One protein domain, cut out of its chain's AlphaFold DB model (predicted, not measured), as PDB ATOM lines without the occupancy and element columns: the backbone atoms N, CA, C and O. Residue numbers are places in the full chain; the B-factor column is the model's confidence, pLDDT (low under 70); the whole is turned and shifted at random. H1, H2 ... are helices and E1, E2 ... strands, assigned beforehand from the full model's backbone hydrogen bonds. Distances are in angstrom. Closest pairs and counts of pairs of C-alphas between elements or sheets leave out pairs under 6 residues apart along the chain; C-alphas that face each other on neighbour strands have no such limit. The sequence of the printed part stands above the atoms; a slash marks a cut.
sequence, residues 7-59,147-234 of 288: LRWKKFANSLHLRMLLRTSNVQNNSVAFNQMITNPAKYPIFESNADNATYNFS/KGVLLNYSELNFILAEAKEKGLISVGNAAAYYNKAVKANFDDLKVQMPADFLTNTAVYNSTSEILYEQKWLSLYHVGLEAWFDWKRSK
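What this domain is: This is residues 7 to 59 and 147 to 234 of the 288 residues of a protein of Tenacibaculum finnmarkense (UniProt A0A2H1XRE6). A helical body is built round H3, with H4 and H6 packed along it and the H1-H2 hairpin on another side, while a small ribbon of two antiparallel strands, E1 and E2, lies at one end beside H1. H7 folds back along H6. The printed part has 141 residues, with named elements in the order H1 H2 E1 E2 H3 H4 H5 H6 H7, and is mostly helix. It is compact, with a radius of gyration of the C-alphas of 14.4 A and spans of 43 by 37 by 28 A.

How they stand to each other: E1, residues 54 to 57, and E2, residues 147 to 151, are antiparallel at 170 degrees; N 56 and O 148 are within hydrogen-bond range at 2.8 A. H1, residues 7 to 23, comes closest to E2 at the C-alphas of Leu 16 and Leu 151, 7.1 A apart. With residues 15 to 22 alone H1 touches the hub H3, residues 153 to 165, at a steep tilt of 40 degrees (closest C-alphas Ser 15 and Leu 156, 6.4 A). H2, residues 31 to 38, forms a helical hairpin with H1 (Leu 18 and Phe 34, 6.7 A). H4, residues 174 to 189, forms another with H3 at a shallow tilt of 16 degrees (Ser 154 and Ala 181, 4.1 A). H6, residues 210 to 218, touches H3, opposite ways at 18 degrees (Phe 158 and Lys 215, 6.2 A). H7, residues 223 to 233, is close to but not clearly touching H6 (Trp 216 and Ala 226, 5.8 A). H5, residues 197 to 201, stands likewise to H4 (Asn 179 and Leu 198, 6.7 A). Every O i to N i+4 pair in the seven helices is within hydrogen-bond range.

Where its parts are: H1 is 24.2 A long from C-alpha 7 at (62.867, 37.782, -29.611), H4 22.7 A, H3 18.4 A and H7 15.1 A, ending at C-alpha 233 at (38.489, 18.544, -32.127).

The domain as a whole: The C-alphas of Ser 59 and Thr 207 are farthest apart, 43.8 A. Residues 60 to 146 are not printed; C-alphas 59 and 147 are 10.0 A apart across the cut. The link from H2 to E1 is long. No printed residue is under 70 in pLDDT.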
ATOM      1  N   LEU A   7      62.777  39.235 -29.740       98.12
ATOM      2  CA  LEU A   7      62.867  37.782 -29.611       98.12
ATOM      3  C   LEU A   7      61.529  37.225 -29.126       98.12
ATOM      4  O   LEU A   7      61.021  36.262 -29.698       98.12
ATOM      5  N   ARG A   8      60.905  37.878 -28.144       98.38
ATOM      6  CA  ARG A   8      59.579  37.490 -27.644       98.38
ATOM      7  C   ARG A   8      58.486  37.641 -28.699       98.38
ATOM      8  O   ARG A   8      57.624  36.770 -28.811       98.38
ATOM      9  N   TRP A   9      58.558  38.673 -29.541       98.38
ATOM     10  CA  TRP A   9      57.675  38.789 -30.710       98.38
ATOM     11  C   TRP A   9      57.850  37.636 -31.704       98.38
ATOM     12  O   TRP A   9      56.851  37.074 -32.153       98.38
ATOM     13  N   LYS A  10      59.093  37.233 -32.011       98.44
ATOM     14  CA  LYS A  10      59.360  36.055 -32.858       98.44
ATOM     15  C   LYS A  10      58.804  34.777 -32.227       98.44
ATOM     16  O   LYS A  10      58.126  34.013 -32.910       98.44
ATOM     17  N   LYS A  11      59.021  34.583 -30.921       98.81
ATOM     18  CA  LYS A  11      58.467  33.451 -30.168       98.81
ATOM     19  C   LYS A  11      56.945  33.388 -30.241       98.81
ATOM     20  O   LYS A  11      56.392  32.316 -30.491       98.81
ATOM     21  N   PHE A  12      56.270  34.526 -30.088       98.81
ATOM     22  CA  PHE A  12      54.818  34.606 -30.233       98.81
ATOM     23  C   PHE A  12      54.364  34.269 -31.653       98.81
ATOM     24  O   PHE A  12      53.487  33.425 -31.814       98.81
ATOM     25  N   ALA A  13      54.984  34.863 -32.675       98.69
ATOM     26  CA  ALA A  13      54.625  34.613 -34.068       98.69
ATOM     27  C   ALA A  13      54.750  33.125 -34.439       98.69
ATOM     28  O   ALA A  13      53.830  32.553 -35.021       98.69
ATOM     29  N   ASN A  14      55.842  32.470 -34.039       98.81
ATOM     30  CA  ASN A  14      56.037  31.042 -34.292       98.81
ATOM     31  C   ASN A  14      55.072  30.172 -33.475       98.81
ATOM     32  O   ASN A  14      54.507  29.218 -34.001       98.81
ATOM     33  N   SER A  15      54.811  30.513 -32.213       98.81
ATOM     34  CA  SER A  15      53.854  29.760 -31.389       98.81
ATOM     35  C   SER A  15      52.418  29.896 -31.924       98.81
ATOM     36  O   SER A  15      51.669  28.918 -31.961       98.81
ATOM     37  N   LEU A  16      52.045  31.077 -32.430       98.75
ATOM     38  CA  LEU A  16      50.772  31.305 -33.119       98.75
ATOM     39  C   LEU A  16      50.701  30.534 -34.444       98.75
ATOM     40  O   LEU A  16      49.651  29.992 -34.783       98.75
ATOM     41  N   HIS A  17      51.809  30.434 -35.177       98.69
ATOM     42  CA  HIS A  17      51.879  29.618 -36.387       98.69
ATOM     43  C   HIS A  17      51.627  28.134 -36.063       98.69
ATOM     44  O   HIS A  17      50.797  27.511 -36.720       98.69
ATOM     45  N   LEU A  18      52.207  27.589 -34.987       98.81
ATOM     46  CA  LEU A  18      51.904  26.223 -34.531       98.81
ATOM     47  C   LEU A  18      50.417  26.039 -34.167       98.81
ATOM     48  O   LEU A  18      49.829  25.014 -34.520       98.81
ATOM     49  N   ARG A  19      49.767  27.041 -33.548       98.56
ATOM     50  CA  ARG A  19      48.304  27.033 -33.334       98.56
ATOM     51  C   ARG A  19      47.552  26.913 -34.662       98.56
ATOM     52  O   ARG A  19      46.604  26.137 -34.754       98.56
ATOM     53  N   MET A  20      47.956  27.661 -35.692       98.19
ATOM     54  CA  MET A  20      47.306  27.614 -37.009       98.19
ATOM     55  C   MET A  20      47.532  26.278 -37.724       98.19
ATOM     56  O   MET A  20      46.587  25.735 -38.293       98.19
ATOM     57  N   LEU A  21      48.735  25.704 -37.634       98.31
ATOM     58  CA  LEU A  21      49.015  24.370 -38.169       98.31
ATOM     59  C   LEU A  21      48.165  23.296 -37.476       98.31
ATOM     60  O   LEU A  21      47.673  22.375 -38.126       98.31
ATOM     61  N   LEU A  22      47.936  23.402 -36.165       98.25
ATOM     62  CA  LEU A  22      47.021  22.475 -35.502       98.25
ATOM     63  C   LEU A  22      45.570  22.748 -35.918       98.25
ATOM     64  O   LEU A  22      44.830  21.791 -36.159       98.25
ATOM     65  N   ARG A  23      45.175  24.024 -36.066       97.50
ATOM     66  CA  ARG A  23      43.816  24.435 -36.454       97.50
ATOM     67  C   ARG A  23      43.338  23.727 -37.716       97.50
ATOM     68  O   ARG A  23      42.228  23.215 -37.721       97.50
ATOM     69  N   THR A  24      44.176  23.690 -38.748       97.25
ATOM     70  CA  THR A  24      43.824  23.139 -40.064       97.25
ATOM     71  C   THR A  24      44.181  21.656 -40.217       97.25
ATOM     72  O   THR A  24      43.997  21.086 -41.287       97.25
ATOM     73  N   SER A  25      44.656  20.990 -39.157       96.19
ATOM     74  CA  SER A  25      45.157  19.605 -39.226       96.19
ATOM     75  C   SER A  25      44.119  18.540 -39.607       96.19
ATOM     76  O   SER A  25      44.501  17.406 -39.878       96.19
ATOM     77  N   ASN A  26      42.824  18.870 -39.605       94.62
ATOM     78  CA  ASN A  26      41.765  17.964 -40.062       94.62
ATOM     79  C   ASN A  26      41.477  18.089 -41.568       94.62
ATOM     80  O   ASN A  26      40.852  17.198 -42.130       94.62
ATOM     81  N   VAL A  27      41.922  19.174 -42.213       95.50
ATOM     82  CA  VAL A  27      41.649  19.455 -43.635       95.50
ATOM     83  C   VAL A  27      42.910  19.457 -44.501       95.50
ATOM     84  O   VAL A  27      42.819  19.399 -45.722       95.50
ATOM     85  N   GLN A  28      44.095  19.510 -43.888       95.06
ATOM     86  CA  GLN A  28      45.378  19.428 -44.583       95.06
ATOM     87  C   GLN A  28      46.451  18.759 -43.712       95.06
ATOM     88  O   GLN A  28      46.455  18.888 -42.485       95.06
ATOM     89  N   ASN A  29      47.399  18.071 -44.354       95.25
ATOM     90  CA  ASN A  29      48.553  17.489 -43.673       95.25
ATOM     91  C   ASN A  29      49.614  18.569 -43.405       95.25
ATOM     92  O   ASN A  29      50.306  19.018 -44.315       95.25
ATOM     93  N   ASN A  30      49.759  18.945 -42.136       96.56
ATOM     94  CA  ASN A  30      50.702  19.971 -41.696       96.56
ATOM     95  C   ASN A  30      52.000  19.413 -41.094       96.56
ATOM     96  O   ASN A  30      52.812  20.197 -40.602       96.56
ATOM     97  N   SER A  31      52.218  18.094 -41.114       97.69
ATOM     98  CA  SER A  31      53.309  17.451 -40.368       97.69
ATOM     99  C   SER A  31      54.695  17.960 -40.764       97.69
ATOM    100  O   SER A  31      55.541  18.173 -39.898       97.69
ATOM    101  N   VAL A  32      54.942  18.211 -42.055       98.06
ATOM    102  CA  VAL A  32      56.241  18.727 -42.530       98.06
ATOM    103  C   VAL A  32      56.532  20.109 -41.939       98.06
ATOM    104  O   VAL A  32      57.581  20.304 -41.328       98.06
ATOM    105  N   ALA A  33      55.583  21.044 -42.055       98.00
ATOM    106  CA  ALA A  33      55.726  22.397 -41.518       98.00
ATOM    107  C   ALA A  33      55.866  22.388 -39.987       98.00
ATOM    108  O   ALA A  33      56.727  23.077 -39.438       98.00
ATOM    109  N   PHE A  34      55.079  21.552 -39.300       98.06
ATOM    110  CA  PHE A  34      55.151  21.389 -37.849       98.06
ATOM    111  C   PHE A  34      56.549  20.942 -37.403       98.06
ATOM    112  O   PHE A  34      57.163  21.589 -36.555       98.06
ATOM    113  N   ASN A  35      57.077  19.870 -38.008       98.25
ATOM    114  CA  ASN A  35      58.396  19.332 -37.670       98.25
ATOM    115  C   ASN A  35      59.523  20.308 -38.014       98.25
ATOM    116  O   ASN A  35      60.448  20.463 -37.218       98.25
ATOM    117  N   GLN A  36      59.439  21.005 -39.150       97.94
ATOM    118  CA  GLN A  36      60.430  22.011 -39.535       97.94
ATOM    119  C   GLN A  36      60.559  23.119 -38.482       97.94
ATOM    120  O   GLN A  36      61.667  23.564 -38.189       97.94
ATOM    121  N   MET A  37      59.436  23.557 -37.910       98.31
ATOM    122  CA  MET A  37      59.439  24.600 -36.890       98.31
ATOM    123  C   MET A  37      60.025  24.111 -35.566       98.31
ATOM    124  O   MET A  37      60.921  24.749 -35.021       98.31
ATOM    125  N   ILE A  38      59.566  22.966 -35.056       97.50
ATOM    126  CA  ILE A  38      59.962  22.512 -33.713       97.50
ATOM    127  C   ILE A  38      61.377  21.920 -33.651       97.50
ATOM    128  O   ILE A  38      61.953  21.849 -32.570       97.50
ATOM    129  N   THR A  39      61.946  21.490 -34.783       97.75
ATOM    130  CA  THR A  39      63.313  20.936 -34.843       97.75
ATOM    131  C   THR A  39      64.376  21.977 -35.198       97.75
ATOM    132  O   THR A  39      65.565  21.672 -35.154       97.75
ATOM    133  N   ASN A  40      63.982  23.218 -35.505       97.75
ATOM    134  CA  ASN A  40      64.904  24.307 -35.824       97.75
ATOM    135  C   ASN A  40      64.640  25.546 -34.942       97.75
ATOM    136  O   ASN A  40      64.191  26.580 -35.444       97.75
ATOM    137  N   PRO A  41      64.926  25.469 -33.628       96.69
ATOM    138  CA  PRO A  41      64.637  26.548 -32.679       96.69
ATOM    139  C   PRO A  41      65.470  27.814 -32.918       96.69
ATOM    140  O   PRO A  41      65.031  28.905 -32.565       96.69
ATOM    141  N   ALA A  42      66.640  27.705 -33.558       97.44
ATOM    142  CA  ALA A  42      67.441  28.870 -33.938       97.44
ATOM    143  C   ALA A  42      66.711  29.748 -34.972       97.44
ATOM    144  O   ALA A  42      66.772  30.976 -34.909       97.44
ATOM    145  N   LYS A  43      65.990  29.119 -35.910       98.00
ATOM    146  CA  LYS A  43      65.182  29.817 -36.920       98.00
ATOM    147  C   LYS A  43      63.770  30.128 -36.427       98.00
ATOM    148  O   LYS A  43      63.242  31.200 -36.721       98.00
ATOM    149  N   TYR A  44      63.167  29.203 -35.686       98.50
ATOM    150  CA  TYR A  44      61.794  29.283 -35.197       98.50
ATOM    151  C   TYR A  44      61.755  29.193 -33.666       98.50
ATOM    152  O   TYR A  44      61.241  28.214 -33.124       98.50
ATOM    153  N   PRO A  45      62.285  30.194 -32.937       98.62
ATOM    154  CA  PRO A  45      62.152  30.203 -31.487       98.62
ATOM    155  C   PRO A  45      60.662  30.246 -31.136       98.62
ATOM    156  O   PRO A  45      59.901  30.963 -31.784       98.62
ATOM    157  N   ILE A  46      60.249  29.481 -30.131       98.69
ATOM    158  CA  ILE A  46      58.873  29.400 -29.613       98.69
ATOM    159  C   ILE A  46      58.870  29.753 -28.123       98.69
ATOM    160  O   ILE A  46      59.924  30.039 -27.556       98.69
ATOM    161  N   PHE A  47      57.704  29.786 -27.476       98.81
ATOM    162  CA  PHE A  47      57.652  30.007 -26.029       98.81
ATOM    163  C   PHE A  47      58.396  28.905 -25.261       98.81
ATOM    164  O   PHE A  47      58.307  27.725 -25.600       98.81
ATOM    165  N   GLU A  48      59.086  29.291 -24.191       98.31
ATOM    166  CA  GLU A  48      59.874  28.382 -23.345       98.31
ATOM    167  C   GLU A  48      59.371  28.344 -21.898       98.31
ATOM    168  O   GLU A  48      59.640  27.387 -21.171       98.31
ATOM    169  N   SER A  49      58.606  29.356 -21.482       98.62
ATOM    170  CA  SER A  49      57.968  29.435 -20.167       98.62
ATOM    171  C   SER A  49      56.781  30.403 -20.179       98.62
ATOM    172  O   SER A  49      56.576  31.132 -21.152       98.62
ATOM    173  N   ASN A  50      56.045  30.487 -19.064       98.44
ATOM    174  CA  ASN A  50      55.019  31.520 -18.862       98.44
ATOM    175  C   ASN A  50      55.567  32.947 -18.986       98.44
ATOM    176  O   ASN A  50      54.806  33.869 -19.276       98.44
ATOM    177  N   ALA A  51      56.881  33.138 -18.812       97.38
ATOM    178  CA  ALA A  51      57.491  34.434 -19.034       97.38
ATOM    179  C   ALA A  51      57.291  34.903 -20.474       97.38
ATOM    180  O   ALA A  51      57.265  36.107 -20.648       97.38
ATOM    181  N   ASP A  52      57.102  34.021 -21.462       98.44
ATOM    182  CA  ASP A  52      56.888  34.379 -22.868       98.44
ATOM    183  C   ASP A  52      55.409  34.627 -23.237       98.44
ATOM    184  O   ASP A  52      55.150  35.061 -24.359       98.44
ATOM    185  N   ASN A  53      54.442  34.411 -22.330       98.19
ATOM    186  CA  ASN A  53      53.001  34.529 -22.618       98.19
ATOM    187  C   ASN A  53      52.655  35.825 -23.380       98.19
ATOM    188  O   ASN A  53      53.082  36.924 -23.011       98.19
ATOM    189  N   ALA A  54      51.864  35.706 -24.449       98.00
ATOM    190  CA  ALA A  54      51.390  36.842 -25.235       98.00
ATOM    191  C   ALA A  54      50.136  37.427 -24.587       98.00
ATOM    192  O   ALA A  54      49.007  37.085 -24.948       98.00
ATOM    193  N   THR A  55      50.341  38.305 -23.606       95.69
ATOM    194  CA  THR A  55      49.258  38.956 -22.866       95.69
ATOM    195  C   THR A  55      49.353  40.474 -22.926       95.69
ATOM    196  O   THR A  55      50.415  41.066 -22.717       95.69
ATOM    197  N   TYR A  56      48.217  41.121 -23.146       94.25
ATOM    198  CA  TYR A  56      48.036  42.544 -22.914       94.25
ATOM    199  C   TYR A  56      47.639  42.782 -21.453       94.25
ATOM    200  O   TYR A  56      46.606  42.292 -20.998       94.25
ATOM    201  N   ASN A  57      48.472  43.515 -20.717       93.44
ATOM    202  CA  ASN A  57      48.160  43.942 -19.357       93.44
ATOM    203  C   ASN A  57      47.481  45.308 -19.439       93.44
ATOM    204  O   ASN A  57      48.098  46.257 -19.919       93.44
ATOM    205  N   PHE A  58      46.233  45.382 -18.986       93.44
ATOM    206  CA  PHE A  58      45.502  46.639 -18.879       93.44
ATOM    207  C   PHE A  58      46.095  47.488 -17.750       93.44
ATOM    208  O   PHE A  58      46.453  46.955 -16.696       93.44
ATOM    209  N   SER A  59      46.180  48.803 -17.951       93.69
ATOM    210  CA  SER A  59      46.617  49.755 -16.919       93.69
ATOM    211  C   SER A  59      45.640  49.847 -15.746       93.69
ATOM    212  O   SER A  59      46.023  50.274 -14.659       93.69
ATOM    213  N   LYS A 147      43.615  39.905 -17.987       92.00
ATOM    214  CA  LYS A 147      44.565  40.206 -19.064       92.00
ATOM    215  C   LYS A 147      43.944  39.913 -20.426       92.00
ATOM    216  O   LYS A 147      43.127  39.006 -20.566       92.00
ATOM    217  N   GLY A 148      44.361  40.653 -21.449       93.38
ATOM    218  CA  GLY A 148      44.047  40.352 -22.843       93.38
ATOM    219  C   GLY A 148      44.955  39.234 -23.337       93.38
ATOM    220  O   GLY A 148      46.043  39.501 -23.843       93.38
ATOM    221  N   VAL A 149      44.553  37.985 -23.132       95.12
ATOM    222  CA  VAL A 149      45.362  36.817 -23.496       95.12
ATOM    223  C   VAL A 149      45.204  36.509 -24.984       95.12
ATOM    224  O   VAL A 149      44.093  36.279 -25.458       95.12
ATOM    225  N   LEU A 150      46.318  36.483 -25.718       96.56
ATOM    226  CA  LEU A 150      46.350  36.100 -27.132       96.56
ATOM    227  C   LEU A 150      46.781  34.644 -27.314       96.56
ATOM    228  O   LEU A 150      46.166  33.931 -28.106       96.56
ATOM    229  N   LEU A 151      47.826  34.214 -26.600       98.19
ATOM    230  CA  LEU A 151      48.359  32.846 -26.579       98.19
ATOM    231  C   LEU A 151      49.217  32.657 -25.322       98.19
ATOM    232  O   LEU A 151      50.086  33.483 -25.039       98.19
ATOM    233  N   ASN A 152      49.004  31.551 -24.612       97.69
ATOM    234  CA  ASN A 152      49.766  31.193 -23.416       97.69
ATOM    235  C   ASN A 152      50.713  30.018 -23.671       97.69
ATOM    236  O   ASN A 152      50.523  29.208 -24.580       97.69
ATOM    237  N   TYR A 153      51.714  29.887 -22.809       98.75
ATOM    238  CA  TYR A 153      52.660  28.786 -22.821       98.75
ATOM    239  C   TYR A 153      51.997  27.438 -22.539       98.75
ATOM    240  O   TYR A 153      52.338  26.438 -23.175       98.75
ATOM    241  N   SER A 154      51.011  27.410 -21.637       98.75
ATOM    242  CA  SER A 154      50.181  26.223 -21.408       98.75
ATOM    243  C   SER A 154      49.527  25.752 -22.706       98.75
ATOM    244  O   SER A 154      49.615  24.583 -23.062       98.75
ATOM    245  N   GLU A 155      48.949  26.678 -23.469       98.75
ATOM    246  CA  GLU A 155      48.290  26.367 -24.729       98.75
ATOM    247  C   GLU A 155      49.267  25.843 -25.785       98.75
ATOM    248  O   GLU A 155      48.965  24.842 -26.432       98.75
ATOM    249  N   LEU A 156      50.452  26.452 -25.928       98.88
ATOM    250  CA  LEU A 156      51.483  25.930 -26.830       98.88
ATOM    251  C   LEU A 156      51.841  24.478 -26.491       98.88
ATOM    252  O   LEU A 156      51.962  23.643 -27.383       98.88
ATOM    253  N   ASN A 157      51.989  24.154 -25.209       98.94
ATOM    254  CA  ASN A 157      52.299  22.786 -24.810       98.94
ATOM    255  C   ASN A 157      51.127  21.830 -25.051       98.94
ATOM    256  O   ASN A 157      51.362  20.714 -25.502       98.94
ATOM    257  N   PHE A 158      49.875  22.256 -24.859       98.88
ATOM    258  CA  PHE A 158      48.725  21.449 -25.278       98.88
ATOM    259  C   PHE A 158      48.677  21.249 -26.800       98.88
ATOM    260  O   PHE A 158      48.336  20.161 -27.255       98.88
ATOM    261  N   ILE A 159      49.061  22.259 -27.591       98.88
ATOM    262  CA  ILE A 159      49.194  22.145 -29.051       98.88
ATOM    263  C   ILE A 159      50.236  21.078 -29.414       98.88
ATOM    264  O   ILE A 159      49.969  20.239 -30.272       98.88
ATOM    265  N   LEU A 160      51.399  21.075 -28.757       98.88
ATOM    266  CA  LEU A 160      52.463  20.092 -28.992       98.88
ATOM    267  C   LEU A 160      52.086  18.686 -28.503       98.88
ATOM    268  O   LEU A 160      52.377  17.707 -29.188       98.88
ATOM    269  N   ALA A 161      51.412  18.581 -27.354       98.88
ATOM    270  CA  ALA A 161      50.898  17.318 -26.834       98.88
ATOM    271  C   ALA A 161      49.918  16.683 -27.825       98.88
ATOM    272  O   ALA A 161      50.082  15.526 -28.206       98.88
ATOM    273  N   GLU A 162      48.960  17.472 -28.316       98.62
ATOM    274  CA  GLU A 162      47.970  17.010 -29.283       98.62
ATOM    275  C   GLU A 162      48.606  16.690 -30.639       98.62
ATOM    276  O   GLU A 162      48.301  15.664 -31.246       98.62
ATOM    277  N   ALA A 163      49.527  17.530 -31.118       98.50
ATOM    278  CA  ALA A 163      50.259  17.261 -32.350       98.50
ATOM    279  C   ALA A 163      51.032  15.938 -32.260       98.50
ATOM    280  O   ALA A 163      51.086  15.197 -33.243       98.50
ATOM    281  N   LYS A 164      51.602  15.614 -31.091       98.56
ATOM    282  CA  LYS A 164      52.285  14.337 -30.872       98.56
ATOM    283  C   LYS A 164      51.304  13.166 -30.826       98.56
ATOM    284  O   LYS A 164      51.571  12.157 -31.471       98.56
ATOM    285  N   GLU A 165      50.177  13.309 -30.129       97.75
ATOM    286  CA  GLU A 165      49.108  12.299 -30.060       97.75
ATOM    287  C   GLU A 165      48.526  11.974 -31.445       97.75
ATOM    288  O   GLU A 165      48.297  10.813 -31.769       97.75
ATOM    289  N   LYS A 166      48.375  12.988 -32.305       96.19
ATOM    290  CA  LYS A 166      47.900  12.840 -33.690       96.19
ATOM    291  C   LYS A 166      48.978  12.379 -34.681       96.19
ATOM    292  O   LYS A 166      48.689  12.275 -35.870       96.19
ATOM    293  N   GLY A 167      50.224  12.175 -34.245       96.75
ATOM    294  CA  GLY A 167      51.334  11.820 -35.138       96.75
ATOM    295  C   GLY A 167      51.759  12.929 -36.114       96.75
ATOM    296  O   GLY A 167      52.432  12.651 -37.103       96.75
ATOM    297  N   LEU A 168      51.392  14.189 -35.851       97.69
ATOM    298  CA  LEU A 168      51.794  15.339 -36.673       97.69
ATOM    299  C   LEU A 168      53.269  15.711 -36.464       97.69
ATOM    300  O   LEU A 168      53.894  16.296 -37.348       97.69
ATOM    301  N   ILE A 169      53.835  15.370 -35.303       98.25
ATOM    302  CA  ILE A 169      55.240  15.619 -34.966       98.25
ATOM    303  C   ILE A 169      55.973  14.331 -34.581       98.25
ATOM    304  O   ILE A 169      55.442  13.472 -33.872       98.25
ATOM    305  N   SER A 170      57.218  14.195 -35.041       95.94
ATOM    306  CA  SER A 170      58.032  12.995 -34.817       95.94
ATOM    307  C   SER A 170      58.828  13.057 -33.512       95.94
ATOM    308  O   SER A 170      59.037  12.023 -32.878       95.94
ATOM    309  N   VAL A 171      59.185  14.253 -33.043       95.69
ATOM    310  CA  VAL A 171      59.987  14.466 -31.825       95.69
ATOM    311  C   VAL A 171      59.137  14.810 -30.596       95.69
ATOM    312  O   VAL A 171      57.981  15.220 -30.706       95.69
ATOM    313  N   GLY A 172      59.724  14.659 -29.407       96.50
ATOM    314  CA  GLY A 172      59.064  14.928 -28.128       96.50
ATOM    315  C   GLY A 172      58.098  13.826 -27.681       96.50
ATOM    316  O   GLY A 172      57.951  12.791 -28.333       96.50
ATOM    317  N   ASN A 173      57.445  14.048 -26.540       98.19
ATOM    318  CA  ASN A 173      56.564  13.083 -25.883       98.19
ATOM    319  C   ASN A 173      55.244  13.767 -25.479       98.19
ATOM    320  O   ASN A 173      55.269  14.831 -24.862       98.19
ATOM    321  N   ALA A 174      54.104  13.163 -25.836       98.62
ATOM    322  CA  ALA A 174      52.784  13.757 -25.621       98.62
ATOM    323  C   ALA A 174      52.477  13.964 -24.129       98.62
ATOM    324  O   ALA A 174      52.056  15.053 -23.746       98.62
ATOM    325  N   ALA A 175      52.782  12.969 -23.288       98.69
ATOM    326  CA  ALA A 175      52.609  13.051 -21.838       98.69
ATOM    327  C   ALA A 175      53.484  14.154 -21.222       98.69
ATOM    328  O   ALA A 175      53.019  14.926 -20.390       98.69
ATOM    329  N   ALA A 176      54.737  14.284 -21.669       98.75
ATOM    330  CA  ALA A 176      55.643  15.327 -21.195       98.75
ATOM    331  C   ALA A 176      55.138  16.734 -21.555       98.75
ATOM    332  O   ALA A 176      55.142  17.623 -20.704       98.75
ATOM    333  N   TYR A 177      54.664  16.937 -22.790       98.88
ATOM    334  CA  TYR A 177      54.056  18.206 -23.196       98.88
ATOM    335  C   TYR A 177      52.767  18.491 -22.424       98.88
ATOM    336  O   TYR A 177      52.595  19.599 -21.926       98.88
ATOM    337  N   TYR A 178      51.893  17.499 -22.258       98.94
ATOM    338  CA  TYR A 178      50.670  17.631 -21.471       98.94
ATOM    339  C   TYR A 178      50.973  18.028 -20.015       98.94
ATOM    340  O   TYR A 178      50.447  19.028 -19.530       98.94
ATOM    341  N   ASN A 179      51.893  17.327 -19.347       98.81
ATOM    342  CA  ASN A 179      52.299  17.627 -17.971       98.81
ATOM    343  C   ASN A 179      52.857  19.052 -17.856       98.81
ATOM    344  O   ASN A 179      52.531  19.790 -16.923       98.81
ATOM    345  N   LYS A 180      53.665  19.471 -18.840       98.81
ATOM    346  CA  LYS A 180      54.199  20.834 -18.923       98.81
ATOM    347  C   LYS A 180      53.093  21.871 -19.108       98.81
ATOM    348  O   LYS A 180      53.159  22.933 -18.495       98.81
ATOM    349  N   ALA A 181      52.081  21.564 -19.915       98.88
ATOM    350  CA  ALA A 181      50.941  22.433 -20.169       98.88
ATOM    351  C   ALA A 181      50.093  22.664 -18.911       98.88
ATOM    352  O   ALA A 181      49.787  23.811 -18.577       98.88
ATOM    353  N   VAL A 182      49.762  21.583 -18.197       98.81
ATOM    354  CA  VAL A 182      49.005  21.638 -16.942       98.81
ATOM    355  C   VAL A 182      49.789  22.429 -15.901       98.81
ATOM    356  O   VAL A 182      49.280  23.432 -15.403       98.81
ATOM    357  N   LYS A 183      51.059  22.075 -15.652       98.81
ATOM    358  CA  LYS A 183      51.912  22.804 -14.702       98.81
ATOM    359  C   LYS A 183      52.013  24.292 -15.049       98.81
ATOM    360  O   LYS A 183      51.840  25.134 -14.176       98.81
ATOM    361  N   ALA A 184      52.230  24.628 -16.323       98.75
ATOM    362  CA  ALA A 184      52.283  26.017 -16.767       98.75
ATOM    363  C   ALA A 184      50.974  26.772 -16.480       98.75
ATOM    364  O   ALA A 184      51.021  27.944 -16.124       98.75
ATOM    365  N   ASN A 185      49.811  26.123 -16.592       98.44
ATOM    366  CA  ASN A 185      48.538  26.758 -16.256       98.44
ATOM    367  C   ASN A 185      48.373  26.999 -14.745       98.44
ATOM    368  O   ASN A 185      47.930  28.079 -14.365       98.44
ATOM    369  N   PHE A 186      48.768  26.045 -13.895       98.62
ATOM    370  CA  PHE A 186      48.821  26.251 -12.440       98.62
ATOM    371  C   PHE A 186      49.751  27.415 -12.071       98.62
ATOM    372  O   PHE A 186      49.347  28.322 -11.341       98.62
ATOM    373  N   ASP A 187      50.956  27.433 -12.650       98.38
ATOM    374  CA  ASP A 187      51.953  28.482 -12.428       98.38
ATOM    375  C   ASP A 187      51.434  29.869 -12.884       98.38
ATOM    376  O   ASP A 187      51.624  30.859 -12.178       98.38
ATOM    377  N   ASP A 188      50.750  29.963 -14.035       96.12
ATOM    378  CA  ASP A 188      50.197  31.229 -14.563       96.12
ATOM    379  C   ASP A 188      49.055  31.769 -13.686       96.12
ATOM    380  O   ASP A 188      48.968  32.975 -13.436       96.12
ATOM    381  N   LEU A 189      48.224  30.868 -13.151       95.69
ATOM    382  CA  LEU A 189      47.159  31.193 -12.198       95.69
ATOM    383  C   LEU A 189      47.672  31.420 -10.767       95.69
ATOM    384  O   LEU A 189      46.889  31.824  -9.908       95.69
ATOM    385  N   LYS A 190      48.969  31.192 -10.512       96.25
ATOM    386  CA  LYS A 190      49.602  31.265  -9.184       96.25
ATOM    387  C   LYS A 190      48.937  30.342  -8.158       96.25
ATOM    388  O   LYS A 190      48.784  30.700  -6.992       96.25
ATOM    389  N   VAL A 191      48.534  29.155  -8.602       97.38
ATOM    390  CA  VAL A 191      47.928  28.122  -7.759       97.38
ATOM    391  C   VAL A 191      48.937  27.003  -7.563       97.38
ATOM    392  O   VAL A 191      49.494  26.492  -8.531       97.38
ATOM    393  N   GLN A 192      49.155  26.599  -6.312       97.88
ATOM    394  CA  GLN A 192      49.981  25.436  -6.003       97.88
ATOM    395  C   GLN A 192      49.309  24.180  -6.572       97.88
ATOM    396  O   GLN A 192      48.195  23.833  -6.180       97.88
ATOM    397  N   MET A 193      49.985  23.500  -7.494       98.00
ATOM    398  CA  MET A 193      49.513  22.220  -8.014       98.00
ATOM    399  C   MET A 193      49.692  21.130  -6.946       98.00
ATOM    400  O   MET A 193      50.789  21.027  -6.387       98.00
ATOM    401  N   PRO A 194      48.668  20.303  -6.662       97.94
ATOM    402  CA  PRO A 194      48.835  19.129  -5.812       97.94
ATOM    403  C   PRO A 194      49.920  18.201  -6.372       97.94
ATOM    404  O   PRO A 194      50.027  18.024  -7.587       97.94
ATOM    405  N   ALA A 195      50.742  17.619  -5.496       96.75
ATOM    406  CA  ALA A 195      51.898  16.820  -5.912       96.75
ATOM    407  C   ALA A 195      51.500  15.587  -6.742       96.75
ATOM    408  O   ALA A 195      52.222  15.200  -7.659       96.75
ATOM    409  N   ASP A 196      50.337  15.009  -6.449       96.75
ATOM    410  CA  ASP A 196      49.777  13.837  -7.116       96.75
ATOM    411  C   ASP A 196      48.852  14.183  -8.293       96.75
ATOM    412  O   ASP A 196      48.334  13.281  -8.951       96.75
ATOM    413  N   PHE A 197      48.657  15.468  -8.614       98.00
ATOM    414  CA  PHE A 197      47.669  15.892  -9.611       98.00
ATOM    415  C   PHE A 197      47.899  15.234 -10.978       98.00
ATOM    416  O   PHE A 197      46.957  14.774 -11.607       98.00
ATOM    417  N   LEU A 198      49.152  15.129 -11.429       97.94
ATOM    418  CA  LEU A 198      49.501  14.528 -12.725       97.94
ATOM    419  C   LEU A 198      49.693  13.006 -12.678       97.94
ATOM    420  O   LEU A 198      49.912  12.385 -13.719       97.94
ATOM    421  N   THR A 199      49.639  12.402 -11.489       97.56
ATOM    422  CA  THR A 199      49.838  10.957 -11.286       97.56
ATOM    423  C   THR A 199      48.583  10.236 -10.801       97.56
ATOM    424  O   THR A 199      48.537   9.014 -10.886       97.56
ATOM    425  N   ASN A 200      47.578  10.971 -10.322       95.88
ATOM    426  CA  ASN A 200      46.345  10.424  -9.760       95.88
ATOM    427  C   ASN A 200      45.083  11.102 -10.322       95.88
ATOM    428  O   ASN A 200      44.149  10.415 -10.719       95.88
ATOM    429  N   THR A 201      45.062  12.437 -10.410       95.69
ATOM    430  CA  THR A 201      43.862  13.194 -10.813       95.69
ATOM    431  C   THR A 201      43.734  13.345 -12.331       95.69
ATOM    432  O   THR A 201      42.846  12.782 -12.961       95.69
ATOM    433  N   ALA A 202      44.638  14.107 -12.939       96.81
ATOM    434  CA  ALA A 202      44.653  14.461 -14.351       96.81
ATOM    435  C   ALA A 202      45.852  13.782 -15.025       96.81
ATOM    436  O   ALA A 202      46.796  14.427 -15.481       96.81
ATOM    437  N   VAL A 203      45.848  12.450 -15.018       98.12
ATOM    438  CA  VAL A 203      46.915  11.642 -15.623       98.12
ATOM    439  C   VAL A 203      46.757  11.647 -17.135       98.12
ATOM    440  O   VAL A 203      45.678  11.352 -17.646       98.12
ATOM    441  N   TYR A 204      47.834  11.937 -17.870       98.56
ATOM    442  CA  TYR A 204      47.801  11.833 -19.327       98.56
ATOM    443  C   TYR A 204      47.414  10.420 -19.772       98.56
ATOM    444  O   TYR A 204      48.060   9.439 -19.399       98.56
ATOM    445  N   ASN A 205      46.416  10.331 -20.646       97.75
ATOM    446  CA  ASN A 205      46.035   9.092 -21.299       97.75
ATOM    447  C   ASN A 205      45.492   9.385 -22.703       97.75
ATOM    448  O   ASN A 205      44.443  10.021 -22.838       97.75
ATOM    449  N   SER A 206      46.180   8.875 -23.728       96.19
ATOM    450  CA  SER A 206      45.847   9.073 -25.147       96.19
ATOM    451  C   SER A 206      44.535   8.414 -25.585       96.19
ATOM    452  O   SER A 206      44.052   8.697 -26.678       96.19
ATOM    453  N   THR A 207      43.962   7.511 -24.783       95.75
ATOM    454  CA  THR A 207      42.648   6.903 -25.064       95.75
ATOM    455  C   THR A 207      41.489   7.675 -24.430       95.75
ATOM    456  O   THR A 207      40.333   7.423 -24.762       95.75
ATOM    457  N   SER A 208      41.786   8.631 -23.547       96.38
ATOM    458  CA  SER A 208      40.804   9.487 -22.871       96.38
ATOM    459  C   SER A 208      40.714  10.879 -23.514       96.38
ATOM    460  O   SER A 208      41.456  11.209 -24.439       96.38
ATOM    461  N   GLU A 209      39.820  11.737 -23.013       97.00
ATOM    462  CA  GLU A 209      39.740  13.145 -23.432       97.00
ATOM    463  C   GLU A 209      40.501  14.106 -22.506       97.00
ATOM    464  O   GLU A 209      40.452  15.316 -22.727       97.00
ATOM    465  N   ILE A 210      41.261  13.596 -21.529       97.81
ATOM    466  CA  ILE A 210      41.878  14.403 -20.462       97.81
ATOM    467  C   ILE A 210      42.780  15.531 -20.985       97.81
ATOM    468  O   ILE A 210      42.825  16.616 -20.403       97.81
ATOM    469  N   LEU A 211      43.461  15.322 -22.122       98.62
ATOM    470  CA  LEU A 211      44.224  16.369 -22.807       98.62
ATOM    471  C   LEU A 211      43.326  17.554 -23.164       98.62
ATOM    472  O   LEU A 211      43.655  18.701 -22.863       98.62
ATOM    473  N   TYR A 212      42.191  17.275 -23.797       98.44
ATOM    474  CA  TYR A 212      41.254  18.278 -24.289       98.44
ATOM    475  C   TYR A 212      40.477  18.929 -23.144       98.44
ATOM    476  O   TYR A 212      40.197  20.122 -23.211       98.44
ATOM    477  N   GLU A 213      40.176  18.185 -22.080       97.50
ATOM    478  CA  GLU A 213      39.533  18.718 -20.874       97.50
ATOM    479  C   GLU A 213      40.436  19.719 -20.154       97.50
ATOM    480  O   GLU A 213      40.029  20.854 -19.903       97.50
ATOM    481  N   GLN A 214      41.699  19.359 -19.910       98.25
ATOM    482  CA  GLN A 214      42.662  20.267 -19.285       98.25
ATOM    483  C   GLN A 214      43.007  21.462 -20.176       98.25
ATOM    484  O   GLN A 214      43.160  22.584 -19.684       98.25
ATOM    485  N   LYS A 215      43.067  21.263 -21.498       98.38
ATOM    486  CA  LYS A 215      43.222  22.357 -22.463       98.38
ATOM    487  C   LYS A 215      42.029  23.310 -22.415       98.38
ATOM    488  O   LYS A 215      42.236  24.519 -22.329       98.38
ATOM    489  N   TRP A 216      40.803  22.785 -22.395       97.69
ATOM    490  CA  TRP A 216      39.576  23.571 -22.260       97.69
ATOM    491  C   TRP A 216      39.554  24.388 -20.960       97.69
ATOM    492  O   TRP A 216      39.288  25.590 -21.016       97.69
ATOM    493  N   LEU A 217      39.926  23.788 -19.820       97.12
ATOM    494  CA  LEU A 217      40.083  24.504 -18.546       97.12
ATOM    495  C   LEU A 217      41.136  25.618 -18.646       97.12
ATOM    496  O   LEU A 217      40.895  26.746 -18.216       97.12
ATOM    497  N   SER A 218      42.284  25.340 -19.275       97.25
ATOM    498  CA  SER A 218      43.361  26.329 -19.430       97.25
ATOM    499  C   SER A 218      42.972  27.531 -20.300       97.25
ATOM    500  O   SER A 218      43.540  28.614 -20.154       97.25
ATOM    501  N   LEU A 219      41.980  27.358 -21.179       96.81
ATOM    502  CA  LEU A 219      41.460  28.384 -22.081       96.81
ATOM    503  C   LEU A 219      40.259  29.148 -21.499       96.81
ATOM    504  O   LEU A 219      39.622  29.907 -22.229       96.81
ATOM    505  N   TYR A 220      39.958  29.010 -20.200       93.06
ATOM    506  CA  TYR A 220      38.819  29.673 -19.542       93.06
ATOM    507  C   TYR A 220      38.740  31.186 -19.828       93.06
ATOM    508  O   TYR A 220      37.670  31.716 -20.129       93.06
ATOM    509  N   HIS A 221      39.881  31.886 -19.807       89.12
ATOM    510  CA  HIS A 221      39.953  33.326 -20.097       89.12
ATOM    511  C   HIS A 221      40.025  33.670 -21.596       89.12
ATOM    512  O   HIS A 221      39.980  34.846 -21.956       89.12
ATOM    513  N   VAL A 222      40.095  32.670 -22.477       92.56
ATOM    514  CA  VAL A 222      40.239  32.812 -23.936       92.56
ATOM    515  C   VAL A 222      39.113  32.057 -24.648       92.56
ATOM    516  O   VAL A 222      39.338  31.234 -25.532       92.56
ATOM    517  N   GLY A 223      37.864  32.331 -24.260       90.44
ATOM    518  CA  GLY A 223      36.697  31.542 -24.679       90.44
ATOM    519  C   GLY A 223      36.505  31.391 -26.196       90.44
ATOM    520  O   GLY A 223      36.001  30.362 -26.642       90.44
ATOM    521  N   LEU A 224      36.942  32.363 -27.008       92.94
ATOM    522  CA  LEU A 224      36.933  32.224 -28.472       92.94
ATOM    523  C   LEU A 224      37.895  31.134 -28.955       92.94
ATOM    524  O   LEU A 224      37.522  30.343 -29.816       92.94
ATOM    525  N   GLU A 225      39.096  31.060 -28.381       96.44
ATOM    526  CA  GLU A 225      40.060  30.004 -28.687       96.44
ATOM    527  C   GLU A 225      39.544  28.645 -28.207       96.44
ATOM    528  O   GLU A 225      39.571  27.691 -28.978       96.44
ATOM    529  N   ALA A 226      38.964  28.570 -27.001       96.31
ATOM    530  CA  ALA A 226      38.317  27.349 -26.508       96.31
ATOM    531  C   ALA A 226      37.218  26.854 -27.467       96.31
ATOM    532  O   ALA A 226      37.140  25.665 -27.776       96.31
ATOM    533  N   TRP A 227      36.391  27.767 -27.988       95.88
ATOM    534  CA  TRP A 227      35.362  27.436 -28.972       95.88
ATOM    535  C   TRP A 227      35.958  27.021 -30.320       95.88
ATOM    536  O   TRP A 227      35.475  26.074 -30.934       95.88
ATOM    537  N   PHE A 228      37.010  27.686 -30.802       96.25
ATOM    538  CA  PHE A 228      37.688  27.294 -32.039       96.25
ATOM    539  C   PHE A 228      38.368  25.932 -31.926       96.25
ATOM    540  O   PHE A 228      38.327  25.157 -32.883       96.25
ATOM    541  N   ASP A 229      38.972  25.624 -30.780       96.62
ATOM    542  CA  ASP A 229      39.596  24.331 -30.543       96.62
ATOM    543  C   ASP A 229      38.551  23.219 -30.449       96.62
ATOM    544  O   ASP A 229      38.653  22.247 -31.196       96.62
ATOM    545  N   TRP A 230      37.480  23.417 -29.668       96.56
ATOM    546  CA  TRP A 230      36.357  22.478 -29.606       96.56
ATOM    547  C   TRP A 230      35.705  22.264 -30.977       96.56
ATOM    548  O   TRP A 230      35.375  21.139 -31.341       96.56
ATOM    549  N   LYS A 231      35.544  23.310 -31.797       94.69
ATOM    550  CA  LYS A 231      34.973  23.156 -33.146       94.69
ATOM    551  C   LYS A 231      35.798  22.233 -34.032       94.69
ATOM    552  O   LYS A 231      35.194  21.489 -34.802       94.69
ATOM    553  N   ARG A 232      37.127  22.281 -33.909       95.69
ATOM    554  CA  ARG A 232      38.054  21.417 -34.642       95.69
ATOM    555  C   ARG A 232      38.085  19.999 -34.070       95.69
ATOM    556  O   ARG A 232      37.998  19.043 -34.827       95.69
ATOM    557  N   SER A 233      38.275  19.854 -32.760       95.62
ATOM    558  CA  SER A 233      38.489  18.544 -32.127       95.62
ATOM    559  C   SER A 233      37.192  17.785 -31.860       95.62
ATOM    560  O   SER A 233      37.221  16.565 -31.754       95.62
ATOM    561  N   LYS A 234      36.072  18.506 -31.713       95.19
ATOM    562  CA  LYS A 234      34.815  18.052 -31.089       95.19
ATOM    563  C   LYS A 234      34.985  17.565 -29.645       95.19
ATOM    564  O   LYS A 234      34.104  16.892 -29.118       95.19
TER     565      LYS A 234